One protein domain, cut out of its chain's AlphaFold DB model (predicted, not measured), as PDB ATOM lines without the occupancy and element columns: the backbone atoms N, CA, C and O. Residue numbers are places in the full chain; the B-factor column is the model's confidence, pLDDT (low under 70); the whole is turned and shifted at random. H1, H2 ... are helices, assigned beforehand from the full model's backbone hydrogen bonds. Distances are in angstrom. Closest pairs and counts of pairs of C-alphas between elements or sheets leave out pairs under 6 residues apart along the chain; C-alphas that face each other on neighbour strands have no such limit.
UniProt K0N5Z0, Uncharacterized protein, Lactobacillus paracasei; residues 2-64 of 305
ATOM      1  N   PHE A   2     177.456 156.102 198.352       83.94
ATOM      2  CA  PHE A   2     178.880 155.751 198.140       83.94
ATOM      3  C   PHE A   2     179.688 155.547 199.437       83.94
ATOM      4  O   PHE A   2     180.205 154.463 199.677       83.94
ATOM      5  N   TRP A   3     179.705 156.548 200.318       81.00
ATOM      6  CA  TRP A   3     180.416 156.493 201.600       81.00
ATOM      7  C   TRP A   3     180.031 155.309 202.491       81.00
ATOM      8  O   TRP A   3     180.887 154.728 203.154       81.00
ATOM      9  N   ALA A   4     178.747 154.947 202.514       84.62
ATOM     10  CA  ALA A   4     178.269 153.817 203.302       84.62
ATOM     11  C   ALA A   4     178.786 152.494 202.723       84.62
ATOM     12  O   ALA A   4     179.266 151.653 203.475       84.62
ATOM     13  N   ILE A   5     178.767 152.350 201.393       86.19
ATOM     14  CA  ILE A   5     179.311 151.175 200.698       86.19
ATOM     15  C   ILE A   5     180.808 151.037 200.990       86.19
ATOM     16  O   ILE A   5     181.241 149.969 201.412       86.19
ATOM     17  N   SER A   6     181.588 152.114 200.844       87.44
ATOM     18  CA  SER A   6     183.030 152.079 201.115       87.44
ATOM     19  C   SER A   6     183.332 151.701 202.565       87.44
ATOM     20  O   SER A   6     184.152 150.820 202.801       87.44
ATOM     21  N   ARG A   7     182.618 152.275 203.544       85.75
ATOM     22  CA  ARG A   7     182.803 151.940 204.968       85.75
ATOM     23  C   ARG A   7     182.453 150.490 205.292       85.75
ATOM     24  O   ARG A   7     183.195 149.853 206.038       85.75
ATOM     25  N   VAL A   8     181.357 149.964 204.744       88.62
ATOM     26  CA  VAL A   8     180.968 148.553 204.925       88.62
ATOM     27  C   VAL A   8     182.027 147.631 204.326       88.62
ATOM     28  O   VAL A   8     182.448 146.679 204.976       88.62
ATOM     29  N   ARG A   9     182.505 147.947 203.120       90.25
ATOM     30  CA  ARG A   9     183.518 147.165 202.409       90.25
ATOM     31  C   ARG A   9     184.855 147.143 203.164       90.25
ATOM     32  O   ARG A   9     185.383 146.064 203.414       90.25
ATOM     33  N   ILE A  10     185.322 148.305 203.632       87.94
ATOM     34  CA  ILE A  10     186.518 148.444 204.481       87.94
ATOM     35  C   ILE A  10     186.366 147.635 205.776       87.94
ATOM     36  O   ILE A  10     187.242 146.842 206.104       87.94
ATOM     37  N   SER A  11     185.235 147.775 206.479       85.56
ATOM     38  CA  SER A  11     184.973 147.047 207.735       85.56
ATOM     39  C   SER A  11     184.908 145.528 207.530       85.56
ATOM     40  O   SER A  11     185.236 144.762 208.432       85.56
ATOM     41  N   GLY A  12     184.504 145.091 206.334       86.25
ATOM     42  CA  GLY A  12     184.518 143.699 205.894       86.25
ATOM     43  C   GLY A  12     185.871 143.202 205.375       86.25
ATOM     44  O   GLY A  12     185.919 142.111 204.821       86.25
ATOM     45  N   ASN A  13     186.961 143.967 205.532       85.50
ATOM     46  CA  ASN A  13     188.306 143.618 205.057       85.50
ATOM     47  C   ASN A  13     188.410 143.461 203.524       85.50
ATOM     48  O   ASN A  13     189.209 142.675 203.013       85.50
ATOM     49  N   HIS A  14     187.598 144.214 202.784       88.06
ATOM     50  CA  HIS A  14     187.634 144.278 201.328       88.06
ATOM     51  C   HIS A  14     188.155 145.660 200.902       88.06
ATOM     52  O   HIS A  14     187.450 146.661 201.031       88.06
ATOM     53  N   PHE A  15     189.387 145.722 200.390       85.69
ATOM     54  CA  PHE A  15     190.068 146.968 200.004       85.69
ATOM     55  C   PHE A  15     190.171 147.127 198.493       85.69
ATOM     56  O   PHE A  15     190.009 146.167 197.744       85.69
ATOM     57  N   VAL A  16     190.269 148.370 198.020       85.19
ATOM     58  CA  VAL A  16     190.577 148.644 196.615       85.19
ATOM     59  C   VAL A  16     192.071 148.426 196.441       85.19
ATOM     60  O   VAL A  16     192.881 149.004 197.163       85.19
ATOM     61  N   ASP A  17     192.423 147.614 195.454       73.75
ATOM     62  CA  ASP A  17     193.797 147.440 195.011       73.75
ATOM     63  C   ASP A  17     194.044 148.260 193.738       73.75
ATOM     64  O   ASP A  17     193.129 148.493 192.948       73.75
ATOM     65  N   GLY A  18     195.293 148.672 193.503       65.19
ATOM     66  CA  GLY A  18     195.693 149.254 192.215       65.19
ATOM     67  C   GLY A  18     195.821 150.779 192.156       65.19
ATOM     68  O   GLY A  18     195.488 151.368 191.135       65.19
ATOM     69  N   ALA A  19     196.394 151.418 193.182       65.56
ATOM     70  CA  ALA A  19     196.702 152.858 193.188       65.56
ATOM     71  C   ALA A  19     197.749 153.314 192.145       65.56
ATOM     72  O   ALA A  19     197.886 154.503 191.877       65.56
ATOM     73  N   ALA A  20     198.495 152.394 191.519       74.62
ATOM     74  CA  ALA A  20     199.654 152.758 190.699       74.62
ATOM     75  C   ALA A  20     199.346 153.693 189.506       74.62
ATOM     76  O   ALA A  20     200.151 154.586 189.248       74.62
ATOM     77  N   PRO A  21     198.235 153.543 188.754       77.50
ATOM     78  CA  PRO A  21     197.861 154.523 187.737       77.50
ATOM     79  C   PRO A  21     197.454 155.873 188.336       77.50
ATOM     80  O   PRO A  21     197.781 156.900 187.754       77.50
ATOM     81  N   PHE A  22     196.763 155.878 189.480       87.06
ATOM     82  CA  PHE A  22     196.332 157.105 190.152       87.06
ATOM     83  C   PHE A  22     197.543 157.923 190.612       87.06
ATOM     84  O   PHE A  22     197.638 159.106 190.301       87.06
ATOM     85  N   ASP A  23     198.523 157.262 191.227       86.06
ATOM     86  CA  ASP A  23     199.753 157.890 191.718       86.06
ATOM     87  C   ASP A  23     200.584 158.511 190.606       86.06
ATOM     88  O   ASP A  23     201.063 159.628 190.751       86.06
ATOM     89  N   LYS A  24     200.675 157.852 189.447       84.94
ATOM     90  CA  LYS A  24     201.368 158.412 188.274       84.94
ATOM     91  C   LYS A  24     200.800 159.754 187.810       84.94
ATOM     92  O   LYS A  24     201.490 160.480 187.097       84.94
ATOM     93  N   ILE A  25     199.534 160.027 188.118       88.50
ATOM     94  CA  ILE A  25     198.847 161.238 187.683       88.50
ATOM     95  C   ILE A  25     198.741 162.241 188.829       88.50
ATOM     96  O   ILE A  25     198.911 163.426 188.571       88.50
ATOM     97  N   PHE A  26     198.481 161.808 190.064       91.62
ATOM     98  CA  PHE A  26     198.038 162.675 191.161       91.62
ATOM     99  C   PHE A  26     198.950 162.715 192.394       91.62
ATOM    100  O   PHE A  26     198.590 163.391 193.355       91.62
ATOM    101  N   ASP A  27     200.115 162.064 192.379       86.50
ATOM    102  CA  ASP A  27     201.101 162.100 193.475       86.50
ATOM    103  C   ASP A  27     201.461 163.516 193.964       86.50
ATOM    104  O   ASP A  27     201.656 163.738 195.157       86.50
ATOM    105  N   GLU A  28     201.496 164.487 193.057       88.19
ATOM    106  CA  GLU A  28     201.826 165.886 193.346       88.19
ATOM    107  C   GLU A  28     200.587 166.797 193.437       88.19
ATOM    108  O   GLU A  28     200.710 168.002 193.679       88.19
ATOM    109  N   TYR A  29     199.375 166.264 193.253       91.12
ATOM    110  CA  TYR A  29     198.159 167.072 193.318       91.12
ATOM    111  C   TYR A  29     197.728 167.286 194.768       91.12
ATOM    112  O   TYR A  29     197.045 166.446 195.353       91.12
ATOM    113  N   SER A  30     198.110 168.430 195.346       89.31
ATOM    114  CA  SER A  30     197.861 168.765 196.760       89.31
ATOM    115  C   SER A  30     196.425 168.494 197.246       89.31
ATOM    116  O   SER A  30     196.295 167.911 198.324       89.31
ATOM    117  N   PRO A  31     195.348 168.812 196.493       89.06
ATOM    118  CA  PRO A  31     193.983 168.524 196.941       89.06
ATOM    119  C   PRO A  31     193.691 167.040 197.202       89.06
ATOM    120  O   PRO A  31     192.787 166.739 197.980       89.06
ATOM    121  N   PHE A  32     194.434 166.118 196.579       89.62
ATOM    122  CA  PHE A  32     194.254 164.668 196.741       89.62
ATOM    123  C   PHE A  32     195.185 164.057 197.796       89.62
ATOM    124  O   PHE A  32     195.099 162.866 198.073       89.62
ATOM    125  N   GLN A  33     196.046 164.862 198.426       85.44
ATOM    126  CA  GLN A  33     196.977 164.385 199.453       85.44
ATOM    127  C   GLN A  33     196.379 164.389 200.868       85.44
ATOM    128  O   GLN A  33     197.031 163.958 201.819       85.44
ATOM    129  N   TYR A  34     195.145 164.874 201.038       86.12
ATOM    130  CA  TYR A  34     194.490 164.913 202.344       86.12
ATOM    131  C   TYR A  34     193.804 163.570 202.652       86.12
ATOM    132  O   TYR A  34     192.973 163.104 201.876       86.12
ATOM    133  N   PRO A  35     194.104 162.917 203.788       84.31
ATOM    134  CA  PRO A  35     193.479 161.646 204.118       84.31
ATOM    135  C   PRO A  35     192.025 161.861 204.556       84.31
ATOM    136  O   PRO A  35     191.736 162.514 205.555       84.31
ATOM    137  N   VAL A  36     191.110 161.257 203.811       87.38
ATOM    138  CA  VAL A  36     189.680 161.156 204.101       87.38
ATOM    139  C   VAL A  36     189.388 159.986 205.038       87.38
ATOM    140  O   VAL A  36     188.646 160.127 206.011       87.38
ATOM    141  N   TYR A  37     189.980 158.826 204.759       87.25
ATOM    142  CA  TYR A  37     189.994 157.681 205.661       87.25
ATOM    143  C   TYR A  37     191.287 157.705 206.465       87.25
ATOM    144  O   TYR A  37     192.376 157.662 205.885       87.25
ATOM    145  N   THR A  38     191.160 157.772 207.791       86.50
ATOM    146  CA  THR A  38     192.289 157.935 208.713       86.50
ATOM    147  C   THR A  38     192.469 156.723 209.629       86.50
ATOM    148  O   THR A  38     191.586 155.866 209.752       86.50
ATOM    149  N   LYS A  39     193.626 156.649 210.293       84.06
ATOM    150  CA  LYS A  39     193.975 155.550 211.201       84.06
ATOM    151  C   LYS A  39     193.104 155.575 212.456       84.06
ATOM    152  O   LYS A  39     192.812 154.526 213.013       84.06
ATOM    153  N   GLU A  40     192.632 156.747 212.864       86.38
ATOM    154  CA  GLU A  40     191.687 156.916 213.968       86.38
ATOM    155  C   GLU A  40     190.326 156.289 213.638       86.38
ATOM    156  O   GLU A  40     189.709 155.674 214.504       86.38
ATOM    157  N   MET A  41     189.868 156.399 212.385       84.38
ATOM    158  CA  MET A  41     188.611 155.781 211.942       84.38
ATOM    159  C   MET A  41     188.735 154.262 211.796       84.38
ATOM    160  O   MET A  41     187.770 153.535 212.028       84.38
ATOM    161  N   PHE A  42     189.919 153.786 211.404       84.50
ATOM    162  CA  PHE A  42     190.182 152.385 211.098       84.50
ATOM    163  C   PHE A  42     191.533 151.908 211.669       84.50
ATOM    164  O   PHE A  42     192.473 151.623 210.918       84.50
ATOM    165  N   PRO A  43     191.655 151.771 213.003       82.44
ATOM    166  CA  PRO A  43     192.941 151.524 213.662       82.44
ATOM    167  C   PRO A  43     193.555 150.164 213.318       82.44
ATOM    168  O   PRO A  43     194.775 150.007 213.371       82.44
ATOM    169  N   ALA A  44     192.735 149.194 212.908       81.50
ATOM    170  CA  ALA A  44     193.165 147.835 212.602       81.50
ATOM    171  C   ALA A  44     193.904 147.680 211.255       81.50
ATOM    172  O   ALA A  44     194.576 146.669 211.067       81.50
ATOM    173  N   TYR A  45     193.822 148.646 210.331       81.12
ATOM    174  CA  TYR A  45     194.321 148.468 208.954       81.12
ATOM    175  C   TYR A  45     195.606 149.241 208.657       81.12
ATOM    176  O   TYR A  45     195.848 150.309 209.215       81.12
ATOM    177  N   ASP A  46     196.451 148.695 207.784       77.44
ATOM    178  CA  ASP A  46     197.734 149.295 207.404       77.44
ATOM    179  C   ASP A  46     197.571 150.581 206.564       77.44
ATOM    180  O   ASP A  46     196.583 150.766 205.847       77.44
ATOM    181  N   THR A  47     198.571 151.463 206.624       76.25
ATOM    182  CA  THR A  47     198.597 152.760 205.928       76.25
ATOM    183  C   THR A  47     198.526 152.609 204.412       76.25
ATOM    184  O   THR A  47     197.915 153.439 203.740       76.25
ATOM    185  N   ARG A  48     199.076 151.520 203.859       76.62
ATOM    186  CA  ARG A  48     198.991 151.218 202.425       76.62
ATOM    187  C   ARG A  48     197.548 151.020 201.953       76.62
ATOM    188  O   ARG A  48     197.186 151.549 200.906       76.62
ATOM    189  N   PHE A  49     196.727 150.290 202.708       81.00
ATOM    190  CA  PHE A  49     195.316 150.092 202.358       81.00
ATOM    191  C   PHE A  49     194.539 151.397 202.467       81.00
ATOM    192  O   PHE A  49     193.760 151.729 201.579       81.00
ATOM    193  N   MET A  50     194.813 152.179 203.514       84.25
ATOM    194  CA  MET A  50     194.209 153.498 203.665       84.25
ATOM    195  C   MET A  50     194.530 154.408 202.479       84.25
ATOM    196  O   MET A  50     193.646 155.117 202.010       84.25
ATOM    197  N   LYS A  51     195.764 154.381 201.967       85.19
ATOM    198  CA  LYS A  51     196.140 155.167 200.791       85.19
ATOM    199  C   LYS A  51     195.273 154.809 199.579       85.19
ATOM    200  O   LYS A  51     194.624 155.693 199.035       85.19
ATOM    201  N   SER A  52     195.175 153.525 199.228       86.06
ATOM    202  CA  SER A  52     194.352 153.087 198.091       86.06
ATOM    203  C   SER A  52     192.874 153.484 198.227       86.06
ATOM    204  O   SER A  52     192.240 153.845 197.238       86.06
ATOM    205  N   GLU A  53     192.310 153.449 199.439       88.75
ATOM    206  CA  GLU A  53     190.928 153.899 199.679       88.75
ATOM    207  C   GLU A  53     190.752 155.409 199.505       88.75
ATOM    208  O   GLU A  53     189.712 155.858 199.020       88.75
ATOM    209  N   ASN A  54     191.753 156.194 199.906       89.19
ATOM    210  CA  ASN A  54     191.764 157.638 199.695       89.19
ATOM    211  C   ASN A  54     191.887 157.970 198.201       89.19
ATOM    212  O   ASN A  54     191.106 158.770 197.690       89.19
ATOM    213  N   ASP A  55     192.770 157.287 197.474       89.31
ATOM    214  CA  ASP A  55     192.904 157.437 196.021       89.31
ATOM    215  C   ASP A  55     191.583 157.097 195.311       89.31
ATOM    216  O   ASP A  55     191.078 157.861 194.482       89.31
ATOM    217  N   PHE A  56     190.948 155.985 195.698       88.38
ATOM    218  CA  PHE A  56     189.638 155.593 195.179       88.38
ATOM    219  C   PHE A  56     188.542 156.614 195.511       88.38
ATOM    220  O   PHE A  56     187.682 156.898 194.672       88.38
ATOM    221  N   PHE A  57     188.570 157.190 196.715       89.75
ATOM    222  CA  PHE A  57     187.662 158.261 197.102       89.75
ATOM    223  C   PHE A  57     187.780 159.456 196.150       89.75
ATOM    224  O   PHE A  57     186.772 159.887 195.583       89.75
ATOM    225  N   TYR A  58     188.998 159.955 195.939       90.12
ATOM    226  CA  TYR A  58     189.244 161.111 195.082       90.12
ATOM    227  C   TYR A  58     188.916 160.837 193.620       90.12
ATOM    228  O   TYR A  58     188.285 161.677 192.973       90.12
ATOM    229  N   PHE A  59     189.246 159.646 193.117       88.88
ATOM    230  CA  PHE A  59     188.795 159.203 191.804       88.88
ATOM    231  C   PHE A  59     187.265 159.255 191.697       88.88
ATOM    232  O   PHE A  59     186.729 159.847 190.761       88.88
ATOM    233  N   GLN A  60     186.540 158.706 192.678       86.94
ATOM    234  CA  GLN A  60     185.081 158.681 192.622       86.94
ATOM    235  C   GLN A  60     184.445 160.077 192.700       86.94
ATOM    236  O   GLN A  60     183.421 160.306 192.057       86.94
ATOM    237  N   GLN A  61     185.025 161.015 193.452       86.12
ATOM    238  CA  GLN A  61     184.522 162.394 193.483       86.12
ATOM    239  C   GLN A  61     184.717 163.118 192.145       86.12
ATOM    240  O   GLN A  61     183.904 163.962 191.785       86.12
ATOM    241  N   ASN A  62     185.766 162.773 191.395       86.25
ATOM    242  CA  ASN A  62     186.177 163.530 190.212       86.25
ATOM    243  C   ASN A  62     185.847 162.856 188.877       86.25
ATOM    244  O   ASN A  62     186.056 163.468 187.833       86.25
ATOM    245  N   ARG A  63     185.304 161.633 188.882       85.00
ATOM    246  CA  ARG A  63     184.969 160.909 187.646       85.00
ATOM    247  C   ARG A  63     183.654 161.295 186.985       85.00
ATOM    248  O   ARG A  63     183.430 160.934 185.832       85.00
ATOM    249  N   THR A  64     182.759 161.956 187.706       83.88
ATOM    250  CA  THR A  64     181.407 162.245 187.216       83.88
ATOM    251  C   THR A  64     181.431 163.330 186.140       83.88
ATOM    252  O   THR A  64     181.962 164.416 186.364       83.88
TER     253      THR A  64
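This is residues 2 to 64 of the 305 residues of an uncharacterized protein of Lactobacillus paracasei (UniProt K0N5Z0). One long helix, H3, runs through the middle, and the rest of the chain wraps round it as a loose ring: H1 on one side, H2 on another, joined by residues 12 to 19, with the long unnamed stretch 27 to 46 completing the circuit. The printed part has 63 residues with three named helices, H1, H2, H3 in chain order, and no named strand; the class is all helix. It is compact, with a radius of gyration of the C-alphas of 11.3 A and spans of 29 by 24 by 19 A.

Start from H3, residues 47 to 62. H2, residues 20 to 26, is close but not clearly touching it; look at their closest C-alphas, Phe 22 and Asp 55, 6.8 A apart. They run the same way at a steep tilt of 59 degrees. H1, residues 2 to 11, and H3 are near each other, with 11 pairs of C-alphas within 10 A. H1 and H2 are apart. In H1 and H3 every O i to N i+4 pair is within hydrogen-bond range; in H2, 2 of 3.

Find C-alpha 47 at (198.597, 152.760, 205.928); H3 runs 22.7 A to C-alpha 62 at (186.177, 163.530, 190.212). H1 begins at C-alpha 2, (178.880, 155.751, 198.140), and spans 14.3 A; H2 spans 10.1 A.

The farthest C-alphas, Ala 44 and Thr 64, are 31.5 A apart. The printed part has no cut. H2 to H3 is a long link, H1 to H2 a short one. Residues 18 to 19 are under pLDDT 70.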